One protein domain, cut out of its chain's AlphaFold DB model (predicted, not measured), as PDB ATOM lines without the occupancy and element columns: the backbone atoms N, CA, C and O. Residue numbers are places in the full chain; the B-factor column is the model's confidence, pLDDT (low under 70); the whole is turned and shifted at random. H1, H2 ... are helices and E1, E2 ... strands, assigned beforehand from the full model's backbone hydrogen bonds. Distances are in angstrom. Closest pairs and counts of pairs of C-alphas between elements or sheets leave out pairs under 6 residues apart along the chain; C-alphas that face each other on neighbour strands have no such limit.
ATOM      1  N   ASP A  31    -109.854-193.265 308.693       90.12
ATOM      2  CA  ASP A  31    -110.736-193.047 307.561       90.12
ATOM      3  C   ASP A  31    -112.016-192.289 307.952       90.12
ATOM      4  O   ASP A  31    -112.363-191.290 307.329       90.12
ATOM      5  N   ALA A  32    -112.599-192.657 309.094       91.38
ATOM      6  CA  ALA A  32    -113.738-191.981 309.703       91.38
ATOM      7  C   ALA A  32    -113.503-190.476 309.926       91.38
ATOM      8  O   ALA A  32    -114.325-189.645 309.543       91.38
ATOM      9  N   VAL A  33    -112.360-190.110 310.518       94.12
ATOM     10  CA  VAL A  33    -112.013-188.707 310.790       94.12
ATOM     11  C   VAL A  33    -111.736-187.942 309.492       94.12
ATOM     12  O   VAL A  33    -112.079-186.765 309.394       94.12
ATOM     13  N   ARG A  34    -111.170-188.593 308.468       94.25
ATOM     14  CA  ARG A  34    -110.985-187.972 307.145       94.25
ATOM     15  C   ARG A  34    -112.319-187.686 306.461       94.25
ATOM     16  O   ARG A  34    -112.496-186.571 305.975       94.25
ATOM     17  N   GLN A  35    -113.245-188.648 306.461       93.88
ATOM     18  CA  GLN A  35    -114.594-188.461 305.916       93.88
ATOM     19  C   GLN A  35    -115.320-187.312 306.632       93.88
ATOM     20  O   GLN A  35    -115.875-186.430 305.978       93.88
ATOM     21  N   LEU A  36    -115.239-187.262 307.966       95.69
ATOM     22  CA  LEU A  36    -115.805-186.170 308.758       95.69
ATOM     23  C   LEU A  36    -115.212-184.807 308.375       95.69
ATOM     24  O   LEU A  36    -115.963-183.884 308.084       95.69
ATOM     25  N   LYS A  37    -113.881-184.677 308.313       94.44
ATOM     26  CA  LYS A  37    -113.222-183.416 307.922       94.44
ATOM     27  C   LYS A  37    -113.594-182.978 306.505       94.44
ATOM     28  O   LYS A  37    -113.659-181.781 306.239       94.44
ATOM     29  N   ALA A  38    -113.795-183.922 305.584       93.19
ATOM     30  CA  ALA A  38    -114.255-183.608 304.235       93.19
ATOM     31  C   ALA A  38    -115.677-183.025 304.257       93.19
ATOM     32  O   ALA A  38    -115.918-181.997 303.628       93.19
ATOM     33  N   LEU A  39    -116.576-183.628 305.039       93.38
ATOM     34  CA  LEU A  39    -117.949-183.157 305.208       93.38
ATOM     35  C   LEU A  39    -118.027-181.798 305.926       93.38
ATOM     36  O   LEU A  39    -118.798-180.942 305.511       93.38
ATOM     37  N   GLU A  40    -117.196-181.567 306.947       92.75
ATOM     38  CA  GLU A  40    -117.102-180.278 307.657       92.75
ATOM     39  C   GLU A  40    -116.648-179.132 306.727       92.75
ATOM     40  O   GLU A  40    -117.090-177.997 306.886       92.75
ATOM     41  N   ARG A  41    -115.777-179.409 305.744       92.06
ATOM     42  CA  ARG A  41    -115.304-178.401 304.772       92.06
ATOM     43  C   ARG A  41    -116.288-178.134 303.638       92.06
ATOM     44  O   ARG A  41    -116.272-177.046 303.073       92.06
ATOM     45  N   GLY A  42    -117.076-179.137 303.266       87.50
ATOM     46  CA  GLY A  42    -118.039-179.061 302.174       87.50
ATOM     47  C   GLY A  42    -119.317-179.799 302.548       87.50
ATOM     48  O   GLY A  42    -119.468-180.955 302.138       87.50
ATOM     49  N   PRO A  43    -120.225-179.161 303.313       80.06
ATOM     50  CA  PRO A  43    -121.510-179.752 303.655       80.06
ATOM     51  C   PRO A  43    -122.244-180.138 302.373       80.06
ATOM     52  O   PRO A  43    -122.406-179.319 301.467       80.06
ATOM     53  N   ARG A  44    -122.665-181.400 302.269       79.12
ATOM     54  CA  ARG A  44    -123.456-181.839 301.119       79.12
ATOM     55  C   ARG A  44    -124.875-181.315 301.254       79.12
ATOM     56  O   ARG A  44    -125.466-181.401 302.329       79.12
ATOM     57  N   THR A  45    -125.423-180.824 300.148       73.75
ATOM     58  CA  THR A  45    -126.844-180.502 300.057       73.75
ATOM     59  C   THR A  45    -127.652-181.749 300.390       73.75
ATOM     60  O   THR A  45    -127.407-182.815 299.820       73.75
ATOM     61  N   MET A  46    -128.591-181.627 301.331       74.25
ATOM     62  CA  MET A  46    -129.502-182.724 301.637       74.25
ATOM     63  C   MET A  46    -130.383-183.000 300.425       74.25
ATOM     64  O   MET A  46    -130.885-182.077 299.784       74.25
ATOM     65  N   GLU A  55    -144.533-194.710 302.028       58.31
ATOM     66  CA  GLU A  55    -145.479-195.719 302.549       58.31
ATOM     67  C   GLU A  55    -145.436-197.131 301.933       58.31
ATOM     68  O   GLU A  55    -146.154-198.019 302.390       58.31
ATOM     69  N   LYS A  56    -144.589-197.434 300.943       62.03
ATOM     70  CA  LYS A  56    -144.584-198.785 300.330       62.03
ATOM     71  C   LYS A  56    -143.495-199.702 300.880       62.03
ATOM     72  O   LYS A  56    -142.657-200.168 300.113       62.03
ATOM     73  N   ILE A  57    -143.489-200.011 302.176       65.19
ATOM     74  CA  ILE A  57    -142.599-201.058 302.718       65.19
ATOM     75  C   ILE A  57    -143.246-202.429 302.499       65.19
ATOM     76  O   ILE A  57    -144.333-202.710 303.004       65.19
ATOM     77  N   ARG A  58    -142.584-203.298 301.726       65.69
ATOM     78  CA  ARG A  58    -143.020-204.688 301.546       65.69
ATOM     79  C   ARG A  58    -142.500-205.530 302.701       65.69
ATOM     80  O   ARG A  58    -141.295-205.573 302.945       65.69
ATOM     81  N   TYR A  59    -143.416-206.210 303.377       74.12
ATOM     82  CA  TYR A  59    -143.095-207.138 304.452       74.12
ATOM     83  C   TYR A  59    -143.393-208.571 304.014       74.12
ATOM     84  O   TYR A  59    -144.461-208.845 303.473       74.12
ATOM     85  N   GLU A  60    -142.474-209.479 304.309       75.38
ATOM     86  CA  GLU A  60    -142.688-210.922 304.303       75.38
ATOM     87  C   GLU A  60    -142.771-211.426 305.742       75.38
ATOM     88  O   GLU A  60    -142.117-210.906 306.648       75.38
ATOM     89  N   MET A  61    -143.585-212.448 305.966       73.44
ATOM     90  CA  MET A  61    -143.632-213.133 307.251       73.44
ATOM     91  C   MET A  61    -142.559-214.218 307.257       73.44
ATOM     92  O   MET A  61    -142.522-215.058 306.363       73.44
ATOM     93  N   SER A  62    -141.683-214.209 308.262       73.31
ATOM     94  CA  SER A  62    -140.794-215.343 308.514       73.31
ATOM     95  C   SER A  62    -141.609-216.566 308.948       73.31
ATOM     96  O   SER A  62    -142.721-216.431 309.463       73.31
ATOM     97  N   GLU A  63    -141.025-217.760 308.832       69.00
ATOM     98  CA  GLU A  63    -141.616-219.003 309.362       69.00
ATOM     99  C   GLU A  63    -141.917-218.924 310.873       69.00
ATOM    100  O   GLU A  63    -142.820-219.591 311.364       69.00
ATOM    101  N   ALA A  64    -141.218-218.048 311.605       73.38
ATOM    102  CA  ALA A  64    -141.429-217.775 313.027       73.38
ATOM    103  C   ALA A  64    -142.447-216.644 313.300       73.38
ATOM    104  O   ALA A  64    -142.504-216.115 314.410       73.38
ATOM    105  N   GLY A  65    -143.214-216.208 312.295       71.12
ATOM    106  CA  GLY A  65    -144.246-215.175 312.439       71.12
ATOM    107  C   GLY A  65    -143.712-213.744 312.588       71.12
ATOM    108  O   GLY A  65    -144.454-212.843 312.977       71.12
ATOM    109  N   THR A  66    -142.434-213.504 312.292       67.00
ATOM    110  CA  THR A  66    -141.813-212.174 312.391       67.00
ATOM    111  C   THR A  66    -141.861-211.462 311.043       67.00
ATOM    112  O   THR A  66    -141.398-212.011 310.045       67.00
ATOM    113  N   LYS A  67    -142.352-210.218 311.007       74.44
ATOM    114  CA  LYS A  67    -142.296-209.378 309.800       74.44
ATOM    115  C   LYS A  67    -140.838-209.072 309.442       74.44
ATOM    116  O   LYS A  67    -140.092-208.556 310.274       74.44
ATOM    117  N   ARG A  68    -140.439-209.361 308.207       71.56
ATOM    118  CA  ARG A  68    -139.143-209.011 307.618       71.56
ATOM    119  C   ARG A  68    -139.363-208.131 306.399       71.56
ATOM    120  O   ARG A  68    -140.317-208.323 305.659       71.56
ATOM    121  N   ILE A  69    -138.490-207.156 306.209       73.69
ATOM    122  CA  ILE A  69    -138.519-206.276 305.042       73.69
ATOM    123  C   ILE A  69    -137.960-207.042 303.840       73.69
ATOM    124  O   ILE A  69    -136.930-207.706 303.963       73.69
ATOM    125  N   VAL A  70    -138.641-206.951 302.699       67.06
ATOM    126  CA  VAL A  70    -138.241-207.613 301.450       67.06
ATOM    127  C   VAL A  70    -137.376-206.678 300.609       67.06
ATOM    128  O   VAL A  70    -137.826-205.595 300.238       67.06
ATOM    129  N   GLY A  71    -136.172-207.131 300.248       71.06
ATOM    130  CA  GLY A  71    -135.247-206.391 299.384       71.06
ATOM    131  C   GLY A  71    -134.484-205.262 300.087       71.06
ATOM    132  O   GLY A  71    -134.565-205.086 301.304       71.06
ATOM    133  N   GLU A  72    -133.700-204.512 299.310       77.25
ATOM    134  CA  GLU A  72    -133.013-203.315 299.800       77.25
ATOM    135  C   GLU A  72    -134.001-202.161 299.967       77.25
ATOM    136  O   GLU A  72    -134.833-201.897 299.099       77.25
ATOM    137  N   LEU A  73    -133.897-201.457 301.094       81.94
ATOM    138  CA  LEU A  73    -134.720-200.286 301.358       81.94
ATOM    139  C   LEU A  73    -134.259-199.095 300.514       81.94
ATOM    140  O   LEU A  73    -133.080-198.726 300.522       81.94
ATOM    141  N   THR A  74    -135.220-198.444 299.869       84.69
ATOM    142  CA  THR A  74    -135.050-197.112 299.274       84.69
ATOM    143  C   THR A  74    -134.714-196.073 300.347       84.69
ATOM    144  O   THR A  74    -134.876-196.308 301.550       84.69
ATOM    145  N   PHE A  75    -134.230-194.909 299.918       85.12
ATOM    146  CA  PHE A  75    -133.900-193.815 300.829       85.12
ATOM    147  C   PHE A  75    -135.141-193.364 301.617       85.12
ATOM    148  O   PHE A  75    -135.105-193.280 302.841       85.12
ATOM    149  N   GLU A  76    -136.265-193.205 300.929       85.31
ATOM    150  CA  GLU A  76    -137.556-192.759 301.446       85.31
ATOM    151  C   GLU A  76    -138.116-193.746 302.482       85.31
ATOM    152  O   GLU A  76    -138.546-193.341 303.562       85.31
ATOM    153  N   GLN A  77    -138.020-195.056 302.221       84.19
ATOM    154  CA  GLN A  77    -138.428-196.076 303.194       84.19
ATOM    155  C   GLN A  77    -137.525-196.096 304.439       84.19
ATOM    156  O   GLN A  77    -138.010-196.354 305.543       84.19
ATOM    157  N   LYS A  78    -136.218-195.816 304.302       88.94
ATOM    158  CA  LYS A  78    -135.321-195.674 305.466       88.94
ATOM    159  C   LYS A  78    -135.741-194.482 306.323       88.94
ATOM    160  O   LYS A  78    -135.797-194.620 307.542       88.94
ATOM    161  N   LEU A  79    -136.090-193.348 305.708       89.38
ATOM    162  CA  LEU A  79    -136.598-192.183 306.440       89.38
ATOM    163  C   LEU A  79    -137.894-192.506 307.192       89.38
ATOM    164  O   LEU A  79    -138.002-192.157 308.367       89.38
ATOM    165  N   ALA A  80    -138.829-193.218 306.552       84.75
ATOM    166  CA  ALA A  80    -140.080-193.667 307.168       84.75
ATOM    167  C   ALA A  80    -139.824-194.428 308.476       84.75
ATOM    168  O   ALA A  80    -140.345-194.076 309.533       84.75
ATOM    169  N   LEU A  81    -138.957-195.443 308.407       87.88
ATOM    170  CA  LEU A  81    -138.627-196.302 309.542       87.88
ATOM    171  C   LEU A  81    -137.892-195.545 310.646       87.88
ATOM    172  O   LEU A  81    -138.147-195.775 311.827       87.88
ATOM    173  N   LEU A  82    -136.982-194.641 310.276       92.00
ATOM    174  CA  LEU A  82    -136.276-193.811 311.247       92.00
ATOM    175  C   LEU A  82    -137.247-192.885 311.984       92.00
ATOM    176  O   LEU A  82    -137.181-192.771 313.209       92.00
ATOM    177  N   ARG A  83    -138.183-192.257 311.269       91.19
ATOM    178  CA  ARG A  83    -139.203-191.400 311.880       91.19
ATOM    179  C   ARG A  83    -140.120-192.194 312.789       91.19
ATOM    180  O   ARG A  83    -140.248-191.816 313.950       91.19
ATOM    181  N   ASP A  84    -140.688-193.292 312.309       90.06
ATOM    182  CA  ASP A  84    -141.588-194.144 313.094       90.06
ATOM    183  C   ASP A  84    -140.927-194.609 314.401       90.06
ATOM    184  O   ASP A  84    -141.466-194.431 315.494       90.06
ATOM    185  N   LYS A  85    -139.686-195.098 314.309       93.19
ATOM    186  CA  LYS A  85    -138.965-195.641 315.459       93.19
ATOM    187  C   LYS A  85    -138.522-194.581 316.469       93.19
ATOM    188  O   LYS A  85    -138.558-194.841 317.673       93.19
ATOM    189  N   TRP A  86    -138.051-193.420 316.011       95.12
ATOM    190  CA  TRP A  86    -137.302-192.495 316.873       95.12
ATOM    191  C   TRP A  86    -138.051-191.207 317.232       95.12
ATOM    192  O   TRP A  86    -137.739-190.608 318.262       95.12
ATOM    193  N   SER A  87    -139.058-190.791 316.457       93.25
ATOM    194  CA  SER A  87    -139.699-189.467 316.596       93.25
ATOM    195  C   SER A  87    -140.277-189.171 317.982       93.25
ATOM    196  O   SER A  87    -140.161-188.043 318.454       93.25
ATOM    197  N   LYS A  88    -140.816-190.173 318.690       94.56
ATOM    198  CA  LYS A  88    -141.389-189.996 320.039       94.56
ATOM    199  C   LYS A  88    -140.376-189.516 321.092       94.56
ATOM    200  O   LYS A  88    -140.778-188.960 322.113       94.56
ATOM    201  N   HIS A  89    -139.087-189.785 320.892       92.69
ATOM    202  CA  HIS A  89    -138.048-189.544 321.900       92.69
ATOM    203  C   HIS A  89    -136.780-188.889 321.332       92.69
ATOM    204  O   HIS A  89    -135.753-188.857 322.011       92.69
ATOM    205  N   ILE A  90    -136.823-188.398 320.088       93.69
ATOM    206  CA  ILE A  90    -135.663-187.841 319.375       93.69
ATOM    207  C   ILE A  90    -135.145-186.530 319.989       93.69
ATOM    208  O   ILE A  90    -134.038-186.084 319.693       93.69
ATOM    209  N   ASP A  91    -135.919-185.909 320.875       91.06
ATOM    210  CA  ASP A  91    -135.530-184.743 321.664       91.06
ATOM    211  C   ASP A  91    -134.405-185.057 322.672       91.06
ATOM    212  O   ASP A  91    -133.588-184.181 322.978       91.06
ATOM    213  N   LYS A  92    -134.304-186.315 323.124       90.50
ATOM    214  CA  LYS A  92    -133.339-186.776 324.136       90.50
ATOM    215  C   LYS A  92    -131.970-187.095 323.535       90.50
ATOM    216  O   LYS A  92    -131.884-187.828 322.548       90.50
ATOM    217  N   GLY A  93    -130.886-186.636 324.169       90.69
ATOM    218  CA  GLY A  93    -129.517-186.808 323.662       90.69
ATOM    219  C   GLY A  93    -129.129-188.277 323.495       90.69
ATOM    220  O   GLY A  93    -128.635-188.677 322.441       90.69
ATOM    221  N   TYR A  94    -129.456-189.114 324.485       91.31
ATOM    222  CA  TYR A  94    -129.255-190.565 324.395       91.31
ATOM    223  C   TYR A  94    -129.918-191.199 323.160       91.31
ATOM    224  O   TYR A  94    -129.316-192.036 322.487       91.31
ATOM    225  N   MET A  95    -131.151-190.793 322.838       93.75
ATOM    226  CA  MET A  95    -131.898-191.353 321.707       93.75
ATOM    227  C   MET A  95    -131.318-190.899 320.370       93.75
ATOM    228  O   MET A  95    -131.232-191.701 319.443       93.75
ATOM    229  N   GLN A  96    -130.847-189.651 320.293       95.44
ATOM    230  CA  GLN A  96    -130.115-189.140 319.133       95.44
ATOM    231  C   GLN A  96    -128.855-189.970 318.873       95.44
ATOM    232  O   GLN A  96    -128.642-190.425 317.752       95.44
ATOM    233  N   VAL A  97    -128.054-190.232 319.910       95.56
ATOM    234  CA  VAL A  97    -126.840-191.056 319.796       95.56
ATOM    235  C   VAL A  97    -127.172-192.484 319.377       95.56
ATOM    236  O   VAL A  97    -126.540-193.006 318.464       95.56
ATOM    237  N   LYS A  98    -128.189-193.106 319.981       94.88
ATOM    238  CA  LYS A  98    -128.613-194.469 319.623       94.88
ATOM    239  C   LYS A  98    -129.069-194.585 318.174       94.88
ATOM    240  O   LYS A  98    -128.667-195.518 317.482       94.88
ATOM    241  N   MET A  99    -129.867-193.627 317.711       97.25
ATOM    242  CA  MET A  99    -130.271-193.547 316.313       97.25
ATOM    243  C   MET A  99    -129.050-193.385 315.400       97.25
ATOM    244  O   MET A  99    -128.927-194.109 314.414       97.25
ATOM    245  N   LEU A 100    -128.137-192.467 315.726       98.06
ATOM    246  CA  LEU A 100    -126.926-192.242 314.936       98.06
ATOM    247  C   LEU A 100    -126.063-193.506 314.865       98.06
ATOM    248  O   LEU A 100    -125.657-193.872 313.772       98.06
ATOM    249  N   GLU A 101    -125.839-194.221 315.969       97.00
ATOM    250  CA  GLU A 101    -125.117-195.504 315.971       97.00
ATOM    251  C   GLU A 101    -125.761-196.537 315.028       97.00
ATOM    252  O   GLU A 101    -125.058-197.250 314.307       97.00
ATOM    253  N   GLU A 102    -127.093-196.604 314.991       96.19
ATOM    254  CA  GLU A 102    -127.831-197.508 314.104       96.19
ATOM    255  C   GLU A 102    -127.672-197.127 312.627       96.19
ATOM    256  O   GLU A 102    -127.326-197.980 311.803       96.19
ATOM    257  N   ILE A 103    -127.838-195.842 312.297       97.06
ATOM    258  CA  ILE A 103    -127.631-195.327 310.937       97.06
ATOM    259  C   ILE A 103    -126.168-195.517 310.515       97.06
ATOM    260  O   ILE A 103    -125.902-195.944 309.393       97.06
ATOM    261  N   MET A 104    -125.208-195.276 311.411       96.88
ATOM    262  CA  MET A 104    -123.783-195.492 311.155       96.88
ATOM    263  C   MET A 104    -123.496-196.942 310.777       96.88
ATOM    264  O   MET A 104    -122.747-197.187 309.834       96.88
ATOM    265  N   ASN A 105    -124.074-197.910 311.491       95.62
ATOM    266  CA  ASN A 105    -123.888-199.329 311.184       95.62
ATOM    267  C   ASN A 105    -124.478-199.699 309.819       95.62
ATOM    268  O   ASN A 105    -123.843-200.434 309.060       95.62
ATOM    269  N   LEU A 106    -125.648-199.150 309.484       94.00
ATOM    270  CA  LEU A 106    -126.255-199.304 308.164       94.00
ATOM    271  C   LEU A 106    -125.352-198.717 307.065       94.00
ATOM    272  O   LEU A 106    -124.954-199.423 306.141       94.00
ATOM    273  N   CYS A 107    -124.963-197.450 307.199       95.44
ATOM    274  CA  CYS A 107    -124.146-196.742 306.218       95.44
ATOM    275  C   CYS A 107    -122.746-197.345 306.062       95.44
ATOM    276  O   CYS A 107    -122.235-197.393 304.950       95.44
ATOM    277  N   LYS A 108    -122.122-197.855 307.132       94.88
ATOM    278  CA  LYS A 108    -120.832-198.565 307.041       94.88
ATOM    279  C   LYS A 108    -120.931-199.850 306.226       94.88
ATOM    280  O   LYS A 108    -119.963-200.218 305.570       94.88
ATOM    281  N   LYS A 109    -122.080-200.528 306.277       93.56
ATOM    282  CA  LYS A 109    -122.333-201.742 305.497       93.56
ATOM    283  C   LYS A 109    -122.595-201.423 304.024       93.56
ATOM    284  O   LYS A 109    -122.080-202.122 303.163       93.56
ATOM    285  N   GLU A 110    -123.394-200.397 303.742       91.88
ATOM    286  CA  GLU A 110    -123.821-200.061 302.374       91.88
ATOM    287  C   GLU A 110    -122.821-199.177 301.614       91.88
ATOM    288  O   GLU A 110    -122.685-199.290 300.399       91.88
ATOM    289  N   ARG A 111    -122.142-198.262 302.316       91.88
ATOM    290  CA  ARG A 111    -121.249-197.238 301.753       91.88
ATOM    291  C   ARG A 111    -120.004-197.053 302.634       91.88
ATOM    292  O   ARG A 111    -119.839-195.993 303.240       91.88
ATOM    293  N   PRO A 112    -119.112-198.055 302.731       92.06
ATOM    294  CA  PRO A 112    -117.968-198.023 303.649       92.06
ATOM    295  C   PRO A 112    -117.014-196.839 303.420       92.06
ATOM    296  O   PRO A 112    -116.466-196.314 304.384       92.06
ATOM    297  N   ASP A 113    -116.867-196.360 302.186       92.44
ATOM    298  CA  ASP A 113    -115.967-195.240 301.868       92.44
ATOM    299  C   ASP A 113    -116.597-193.851 302.102       92.44
ATOM    300  O   ASP A 113    -115.925-192.831 301.959       92.44
ATOM    301  N   ASP A 114    -117.887-193.791 302.460       93.12
ATOM    302  CA  ASP A 114    -118.660-192.541 302.550       93.12
ATOM    303  C   ASP A 114    -119.739-192.576 303.655       93.12
ATOM    304  O   ASP A 114    -120.756-191.873 303.614       93.12
ATOM    305  N   TRP A 115    -119.552-193.431 304.661       95.62
ATOM    306  CA  TRP A 115    -120.581-193.716 305.655       95.62
ATOM    307  C   TRP A 115    -120.889-192.516 306.552       95.62
ATOM    308  O   TRP A 115    -122.022-192.397 307.019       95.62
ATOM    309  N   VAL A 116    -119.925-191.616 306.796       96.81
ATOM    310  CA  VAL A 116    -120.160-190.413 307.618       96.81
ATOM    311  C   VAL A 116    -121.141-189.477 306.912       96.81
ATOM    312  O   VAL A 116    -122.097-189.011 307.532       96.81
ATOM    313  N   ALA A 117    -120.959-189.252 305.608       95.38
ATOM    314  CA  ALA A 117    -121.864-188.427 304.813       95.38
ATOM    315  C   ALA A 117    -123.240-189.083 304.661       95.38
ATOM    316  O   ALA A 117    -124.247-188.413 304.869       95.38
ATOM    317  N   CYS A 118    -123.282-190.394 304.400       95.00
ATOM    318  CA  CYS A 118    -124.520-191.179 304.395       95.00
ATOM    319  C   CYS A 118    -125.290-191.048 305.720       95.00
ATOM    320  O   CYS A 118    -126.505-190.856 305.722       95.00
ATOM    321  N   THR A 119    -124.582-191.099 306.854       97.00
ATOM    322  CA  THR A 119    -125.206-190.985 308.178       97.00
ATOM    323  C   THR A 119    -125.799-189.600 308.388       97.00
ATOM    324  O   THR A 119    -126.942-189.485 308.827       97.00
ATOM    325  N   ASN A 120    -125.040-188.554 308.053       96.50
ATOM    326  CA  ASN A 120    -125.507-187.176 308.157       96.50
ATOM    327  C   ASN A 120    -126.728-186.915 307.261       96.50
ATOM    328  O   ASN A 120    -127.690-186.301 307.709       96.50
ATOM    329  N   GLU A 121    -126.701-187.414 306.023       94.75
ATOM    330  CA  GLU A 121    -127.797-187.274 305.057       94.75
ATOM    331  C   GLU A 121    -129.086-187.915 305.586       94.75
ATOM    332  O   GLU A 121    -130.120-187.253 305.641       94.75
ATOM    333  N   LEU A 122    -129.027-189.172 306.040       94.62
ATOM    334  CA  LEU A 122    -130.200-189.872 306.574       94.62
ATOM    335  C   LEU A 122    -130.732-189.225 307.857       94.62
ATOM    336  O   LEU A 122    -131.942-189.051 307.994       94.62
ATOM    337  N   ALA A 123    -129.853-188.860 308.793       95.62
ATOM    338  CA  ALA A 123    -130.262-188.259 310.060       95.62
ATOM    339  C   ALA A 123    -130.879-186.862 309.862       95.62
ATOM    340  O   ALA A 123    -131.944-186.579 310.416       95.62
ATOM    341  N   GLY A 124    -130.241-186.013 309.050       94.50
ATOM    342  CA  GLY A 124    -130.721-184.667 308.742       94.50
ATOM    343  C   GLY A 124    -132.024-184.677 307.943       94.50
ATOM    344  O   GLY A 124    -132.933-183.913 308.259       94.50
ATOM    345  N   ALA A 125    -132.175-185.591 306.980       92.62
ATOM    346  CA  ALA A 125    -133.423-185.732 306.229       92.62
ATOM    347  C   ALA A 125    -134.558-186.300 307.097       92.62
ATOM    348  O   ALA A 125    -135.703-185.858 306.996       92.62
ATOM    349  N   ALA A 126    -134.266-187.250 307.994       92.38
ATOM    350  CA  ALA A 126    -135.274-187.807 308.893       92.38
ATOM    351  C   ALA A 126    -135.796-186.758 309.888       92.38
ATOM    352  O   ALA A 126    -137.003-186.723 310.141       92.38
ATOM    353  N   PHE A 127    -134.920-185.878 310.392       93.75
ATOM    354  CA  PHE A 127    -135.249-184.863 311.398       93.75
ATOM    355  C   PHE A 127    -134.645-183.484 311.064       93.75
ATOM    356  O   PHE A 127    -133.718-183.037 311.748       93.75
ATOM    357  N   PRO A 128    -135.197-182.753 310.075       92.00
ATOM    358  CA  PRO A 128    -134.597-181.509 309.573       92.00
ATOM    359  C   PRO A 128    -134.411-180.430 310.645       92.00
ATOM    360  O   PRO A 128    -133.361-179.798 310.719       92.00
ATOM    361  N   ASN A 129    -135.383-180.291 311.553       93.81
ATOM    362  CA  ASN A 129    -135.335-179.325 312.660       93.81
ATOM    363  C   ASN A 129    -134.208-179.598 313.673       93.81
ATOM    364  O   ASN A 129    -133.908-178.749 314.506       93.81
ATOM    365  N   LEU A 130    -133.610-180.791 313.636       95.31
ATOM    366  CA  LEU A 130    -132.505-181.192 314.501       95.31
ATOM    367  C   LEU A 130    -131.195-181.369 313.725       95.31
ATOM    368  O   LEU A 130    -130.216-181.788 314.336       95.31
ATOM    369  N   SER A 131    -131.154-181.055 312.425       93.44
ATOM    370  CA  SER A 131    -130.032-181.375 311.533       93.44
ATOM    371  C   SER A 131    -128.678-180.926 312.093       93.44
ATOM    372  O   SER A 131    -127.782-181.752 312.247       93.44
ATOM    373  N   ASP A 132    -128.545-179.665 312.509       94.19
ATOM    374  CA  ASP A 132    -127.282-179.147 313.063       94.19
ATOM    375  C   ASP A 132    -126.890-179.848 314.369       94.19
ATOM    376  O   ASP A 132    -125.730-180.206 314.588       94.19
ATOM    377  N   LYS A 133    -127.870-180.099 315.246       95.12
ATOM    378  CA  LYS A 133    -127.646-180.814 316.510       95.12
ATOM    379  C   LYS A 133    -127.200-182.253 316.246       95.12
ATOM    380  O   LYS A 133    -126.261-182.724 316.885       95.12
ATOM    381  N   LEU A 134    -127.846-182.945 315.309       96.38
ATOM    382  CA  LEU A 134    -127.526-184.320 314.930       96.38
ATOM    383  C   LEU A 134    -126.163-184.414 314.244       96.38
ATOM    384  O   LEU A 134    -125.408-185.339 314.539       96.38
ATOM    385  N   PHE A 135    -125.809-183.441 313.406       96.31
ATOM    386  CA  PHE A 135    -124.481-183.366 312.809       96.31
ATOM    387  C   PHE A 135    -123.392-183.178 313.872       96.31
ATOM    388  O   PHE A 135    -122.385-183.888 313.854       96.31
ATOM    389  N   ASN A 136    -123.612-182.299 314.853       96.00
ATOM    390  CA  ASN A 136    -122.681-182.123 315.971       96.00
ATOM    391  C   ASN A 136    -122.518-183.418 316.784       96.00
ATOM    392  O   ASN A 136    -121.391-183.835 317.050       96.00
ATOM    393  N   GLN A 137    -123.619-184.104 317.111       96.50
ATOM    394  CA  GLN A 137    -123.581-185.405 317.797       96.50
ATOM    395  C   GLN A 137    -122.827-186.462 316.976       96.50
ATOM    396  O   GLN A 137    -122.017-187.211 317.525       96.50
ATOM    397  N   LEU A 138    -123.041-186.502 315.659       97.81
ATOM    398  CA  LEU A 138    -122.322-187.396 314.754       97.81
ATOM    399  C   LEU A 138    -120.819-187.091 314.741       97.81
ATOM    400  O   LEU A 138    -120.014-188.016 314.853       97.81
ATOM    401  N   SER A 139    -120.429-185.817 314.651       97.56
ATOM    402  CA  SER A 139    -119.023-185.396 314.708       97.56
ATOM    403  C   SER A 139    -118.366-185.862 316.013       97.56
ATOM    404  O   SER A 139    -117.306-186.503 315.985       97.56
ATOM    405  N   SER A 140    -119.029-185.649 317.154       97.44
ATOM    406  CA  SER A 140    -118.566-186.118 318.463       97.44
ATOM    407  C   SER A 140    -118.461-187.644 318.533       97.44
ATOM    408  O   SER A 140    -117.449-188.155 319.010       97.44
ATOM    409  N   LEU A 141    -119.436-188.390 317.997       97.12
ATOM    410  CA  LEU A 141    -119.408-189.859 317.949       97.12
ATOM    411  C   LEU A 141    -118.281-190.407 317.078       97.12
ATOM    412  O   LEU A 141    -117.610-191.360 317.474       97.12
ATOM    413  N   VAL A 142    -118.046-189.821 315.905       97.38
ATOM    414  CA  VAL A 142    -116.941-190.209 315.018       97.38
ATOM    415  C   VAL A 142    -115.606-190.025 315.737       97.38
ATOM    416  O   VAL A 142    -114.797-190.954 315.782       97.38
ATOM    417  N   ARG A 143    -115.394-188.853 316.350       97.44
ATOM    418  CA  ARG A 143    -114.166-188.529 317.095       97.44
ATOM    419  C   ARG A 143    -113.998-189.417 318.328       97.44
ATOM    420  O   ARG A 143    -112.890-189.867 318.608       97.44
ATOM    421  N   TYR A 144    -115.084-189.706 319.040       96.75
ATOM    422  CA  TYR A 144    -115.064-190.574 320.215       96.75
ATOM    423  C   TYR A 144    -114.723-192.019 319.852       96.75
ATOM    424  O   TYR A 144    -113.866-192.621 320.492       96.75
ATOM    425  N   ASN A 145    -115.325-192.557 318.791       95.50
ATOM    426  CA  ASN A 145    -115.049-193.914 318.319       95.50
ATOM    427  C   ASN A 145    -113.619-194.065 317.778       95.50
ATOM    428  O   ASN A 145    -112.971-195.080 318.040       95.50
ATOM    429  N   ASP A 146    -113.102-193.055 317.071       95.38
ATOM    430  CA  ASP A 146    -111.689-193.005 316.675       95.38
ATOM    431  C   ASP A 146    -110.769-192.998 317.903       95.38
ATOM    432  O   ASP A 146    -109.845-193.811 317.993       95.38
ATOM    433  N   TRP A 147    -111.060-192.149 318.892       96.31
ATOM    434  CA  TRP A 147    -110.293-192.098 320.132       96.31
ATOM    435  C   TRP A 147    -110.326-193.436 320.884       96.31
ATOM    436  O   TRP A 147    -109.266-193.917 321.289       96.31
ATOM    437  N   LEU A 148    -111.495-194.071 321.022       95.69
ATOM    438  CA  LEU A 148    -111.634-195.394 321.640       95.69
ATOM    439  C   LEU A 148    -110.769-196.435 320.927       95.69
ATOM    440  O   LEU A 148    -110.035-197.174 321.581       95.69
ATOM    441  N   SER A 149    -110.815-196.466 319.592       94.00
ATOM    442  CA  SER A 149    -110.032-197.407 318.790       94.00
ATOM    443  C   SER A 149    -108.528-197.207 318.980       94.00
ATOM    444  O   SER A 149    -107.814-198.179 319.222       94.00
ATOM    445  N   ARG A 150    -108.047-195.958 318.959       92.56
ATOM    446  CA  ARG A 150    -106.625-195.635 319.173       92.56
ATOM    447  C   ARG A 150    -106.144-195.900 320.596       92.56
ATOM    448  O   ARG A 150    -104.959-196.135 320.805       92.56
ATOM    449  N   ASN A 151    -107.039-195.823 321.580       94.62
ATOM    450  CA  ASN A 151    -106.699-195.965 322.997       94.62
ATOM    451  C   ASN A 151    -107.057-197.342 323.565       94.62
ATOM    452  O   ASN A 151    -106.893-197.539 324.768       94.62
ATOM    453  N   LYS A 152    -107.501-198.295 322.735       93.94
ATOM    454  CA  LYS A 152    -107.958-199.619 323.176       93.94
ATOM    455  C   LYS A 152    -106.963-200.304 324.112       93.94
ATOM    456  O   LYS A 152    -107.321-200.619 325.241       93.94
ATOM    457  N   ASP A 153    -105.703-200.431 323.703       94.88
ATOM    458  CA  ASP A 153    -104.678-201.117 324.503       94.88
ATOM    459  C   ASP A 153    -104.414-200.436 325.851       94.88
ATOM    460  O   ASP A 153    -104.128-201.097 326.850       94.88
ATOM    461  N   LYS A 154    -104.496-199.101 325.890       94.81
ATOM    462  CA  LYS A 154    -104.354-198.324 327.124       94.81
ATOM    463  C   LYS A 154    -105.553-198.560 328.035       94.81
ATOM    464  O   LYS A 154    -105.365-198.837 329.215       94.81
ATOM    465  N   LEU A 155    -106.764-198.456 327.490       94.38
ATOM    466  CA  LEU A 155    -108.005-198.653 328.233       94.38
ATOM    467  C   LEU A 155    -108.075-200.072 328.798       94.38
ATOM    468  O   LEU A 155    -108.384-200.232 329.978       94.38
ATOM    469  N   ASP A 156    -107.713-201.085 328.012       95.19
ATOM    470  CA  ASP A 156    -107.756-202.496 328.406       95.19
ATOM    471  C   ASP A 156    -106.835-202.799 329.602       95.19
ATOM    472  O   ASP A 156    -107.186-203.617 330.449       95.19
ATOM    473  N   LYS A 157    -105.715-202.074 329.739       96.38
ATOM    474  CA  LYS A 157    -104.759-202.209 330.855       96.38
ATOM    475  C   LYS A 157    -105.119-201.395 332.103       96.38
ATOM    476  O   LYS A 157    -104.493-201.582 333.143       96.38
ATOM    477  N   MET A 158    -106.071-200.468 332.013       96.06
ATOM    478  CA  MET A 158    -106.467-199.624 333.144       96.06
ATOM    479  C   MET A 158    -107.329-200.381 334.151       96.06
ATOM    480  O   MET A 158    -108.128-201.245 333.778       96.06
ATOM    481  N   SER A 159    -107.228-199.976 335.422       93.69
ATOM    482  CA  SER A 159    -108.240-200.323 336.416       93.69
ATOM    483  C   SER A 159    -109.608-199.826 335.940       93.69
ATOM    484  O   SER A 159    -109.710-198.846 335.197       93.69
ATOM    485  N   ARG A 160    -110.682-200.487 336.372       89.06
ATOM    486  CA  ARG A 160    -112.048-200.088 336.012       89.06
ATOM    487  C   ARG A 160    -112.328-198.622 336.367       89.06
ATOM    488  O   ARG A 160    -112.821-197.880 335.523       89.06
ATOM    489  N   LYS A 161    -111.938-198.198 337.575       88.25
ATOM    490  CA  LYS A 161    -112.122-196.829 338.077       88.25
ATOM    491  C   LYS A 161    -111.379-195.798 337.223       88.25
ATOM    492  O   LYS A 161    -111.967-194.791 336.829       88.25
ATOM    493  N   ASP A 162    -110.120-196.070 336.879       93.00
ATOM    494  CA  ASP A 162    -109.323-195.167 336.038       93.00
ATOM    495  C   ASP A 162    -109.842-195.119 334.601       93.00
ATOM    496  O   ASP A 162    -109.920-194.044 334.001       93.00
ATOM    497  N   ARG A 163    -110.248-196.276 334.059       94.25
ATOM    498  CA  ARG A 163    -110.881-196.370 332.743       94.25
ATOM    499  C   ARG A 163    -112.136-195.510 332.710       94.25
ATOM    500  O   ARG A 163    -112.257-194.677 331.819       94.25
ATOM    501  N   GLN A 164    -113.034-195.661 333.682       92.00
ATOM    502  CA  GLN A 164    -114.281-194.900 333.716       92.00
ATOM    503  C   GLN A 164    -114.033-193.397 333.828       92.00
ATOM    504  O   GLN A 164    -114.657-192.618 333.106       92.00
ATOM    505  N   LYS A 165    -113.102-192.984 334.694       92.81
ATOM    506  CA  LYS A 165    -112.711-191.579 334.818       92.81
ATOM    507  C   LYS A 165    -112.257-191.018 333.468       92.81
ATOM    508  O   LYS A 165    -112.772-189.991 333.035       92.81
ATOM    509  N   LEU A 166    -111.366-191.726 332.771       95.50
ATOM    510  CA  LEU A 166    -110.874-191.303 331.460       95.50
ATOM    511  C   LEU A 166    -111.981-191.285 330.390       95.50
ATOM    512  O   LEU A 166    -112.023-190.364 329.575       95.50
ATOM    513  N   LEU A 167    -112.883-192.273 330.390       95.50
ATOM    514  CA  LEU A 167    -114.040-192.296 329.491       95.50
ATOM    515  C   LEU A 167    -114.933-191.074 329.720       95.50
ATOM    516  O   LEU A 167    -115.285-190.391 328.761       95.50
ATOM    517  N   ASN A 168    -115.262-190.766 330.975       94.12
ATOM    518  CA  ASN A 168    -116.105-189.628 331.330       94.12
ATOM    519  C   ASN A 168    -115.451-188.294 330.946       94.12
ATOM    520  O   ASN A 168    -116.111-187.464 330.331       94.12
ATOM    521  N   GLU A 169    -114.151-188.118 331.207       95.56
ATOM    522  CA  GLU A 169    -113.405-186.924 330.781       95.56
ATOM    523  C   GLU A 169    -113.446-186.736 329.258       95.56
ATOM    524  O   GLU A 169    -113.621-185.623 328.761       95.56
ATOM    525  N   MET A 170    -113.286-187.816 328.490       96.62
ATOM    526  CA  MET A 170    -113.331-187.740 327.028       96.62
ATOM    527  C   MET A 170    -114.737-187.497 326.489       96.62
ATOM    528  O   MET A 170    -114.893-186.743 325.530       96.62
ATOM    529  N   ARG A 171    -115.758-188.085 327.116       96.19
ATOM    530  CA  ARG A 171    -117.161-187.816 326.790       96.19
ATOM    531  C   ARG A 171    -117.510-186.356 327.066       96.19
ATOM    532  O   ARG A 171    -118.029-185.703 326.170       96.19
ATOM    533  N   GLY A 172    -117.146-185.819 328.231       96.06
ATOM    534  CA  GLY A 172    -117.344-184.406 328.571       96.06
ATOM    535  C   GLY A 172    -116.662-183.468 327.572       96.06
ATOM    536  O   GLY A 172    -117.294-182.546 327.057       96.06
ATOM    537  N   LYS A 173    -115.414-183.767 327.185       96.69
ATOM    538  CA  LYS A 173    -114.673-183.000 326.164       96.69
ATOM    539  C   LYS A 173    -115.329-183.010 324.782       96.69
ATOM    540  O   LYS A 173    -115.270-181.999 324.090       96.69
ATOM    541  N   LEU A 174    -115.879-184.144 324.347       96.25
ATOM    542  CA  LEU A 174    -116.399-184.303 322.982       96.25
ATOM    543  C   LEU A 174    -117.878-183.941 322.850       96.25
ATOM    544  O   LEU A 174    -118.281-183.428 321.813       96.25
ATOM    545  N   PHE A 175    -118.685-184.222 323.868       94.81
ATOM    546  CA  PHE A 175    -120.140-184.063 323.825       94.81
ATOM    547  C   PHE A 175    -120.634-182.868 324.642       94.81
ATOM    548  O   PHE A 175    -121.798-182.496 324.504       94.81
ATOM    549  N   GLY A 176    -119.771-182.263 325.465       94.94
ATOM    550  CA  GLY A 176    -120.150-181.317 326.510       94.94
ATOM    551  C   GLY A 176    -120.614-182.046 327.772       94.94
ATOM    552  O   GLY A 176    -121.273-183.080 327.686       94.94
TER     553      GLY A 176
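Overview. This is residues 31 to 46 and 55 to 176 of the 350 residues of an uncharacterized protein of Turneriella parva (strain ATCC BAA-1111 / DSM 21527 / NCTC 11395 / H) (UniProt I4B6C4). H3 and H4 pack together as the core, with H1 and the first part of the long H5 packed on it; H5 runs on to one side, where H6 folds back along it as a helical hairpin. H2 packs on the other side of the core, and the small hairpin of E1 and E2 lies beyond, far from H6. The 138 printed residues, with named elements in the order H1, E1, E2, H2, H3, H4, H5, H6, are mostly helix, only just compact, close to loose: the radius of gyration of the C-alphas is 17.2 A and the spans are 49 by 41 by 30 A.

Arrangement. H1, residues 31 to 41, touches residues 115 to 117 alone of H4, residues 115 to 126; their closest C-alphas, Gln 35 and Val 116, are 6.1 A apart. E1, residues 59 to 61, and E2, residues 67 to 69, form an antiparallel hairpin, with N 60 and O 68 2.8 A apart. H2, residues 75 to 89, touches H4, closest at C-alphas 79 and 126, 5.2 A. H3, residues 93 to 110, touches H4 at a steep tilt of 53 degrees, closest at C-alphas 107 and 115, 4.7 A. H5, residues 128 to 157, and H6, residues 160 to 175, form a helical hairpin at a shallow tilt of 29 degrees, closest at C-alphas 140 and 174, 5.3 A. Every O i to N i+4 pair is within hydrogen-bond range in H1, H3, H4 and H6; H2 has 9 of 11, H5 22 of 26.

Along the chain. H1 begins at C-alpha 31 (-110.736, -193.047, 307.561) and H6 ends at C-alpha 175 (-120.140, -184.063, 323.825). H5 measures 42.1 A, H3 25.7 A.

Size, cuts and confidence. Residues 47 to 54 are not printed; the gap between C-alphas 46 and 55 is 20.6 A. Confidence is under 70 at residues 55 to 58, 63, 66 and 70.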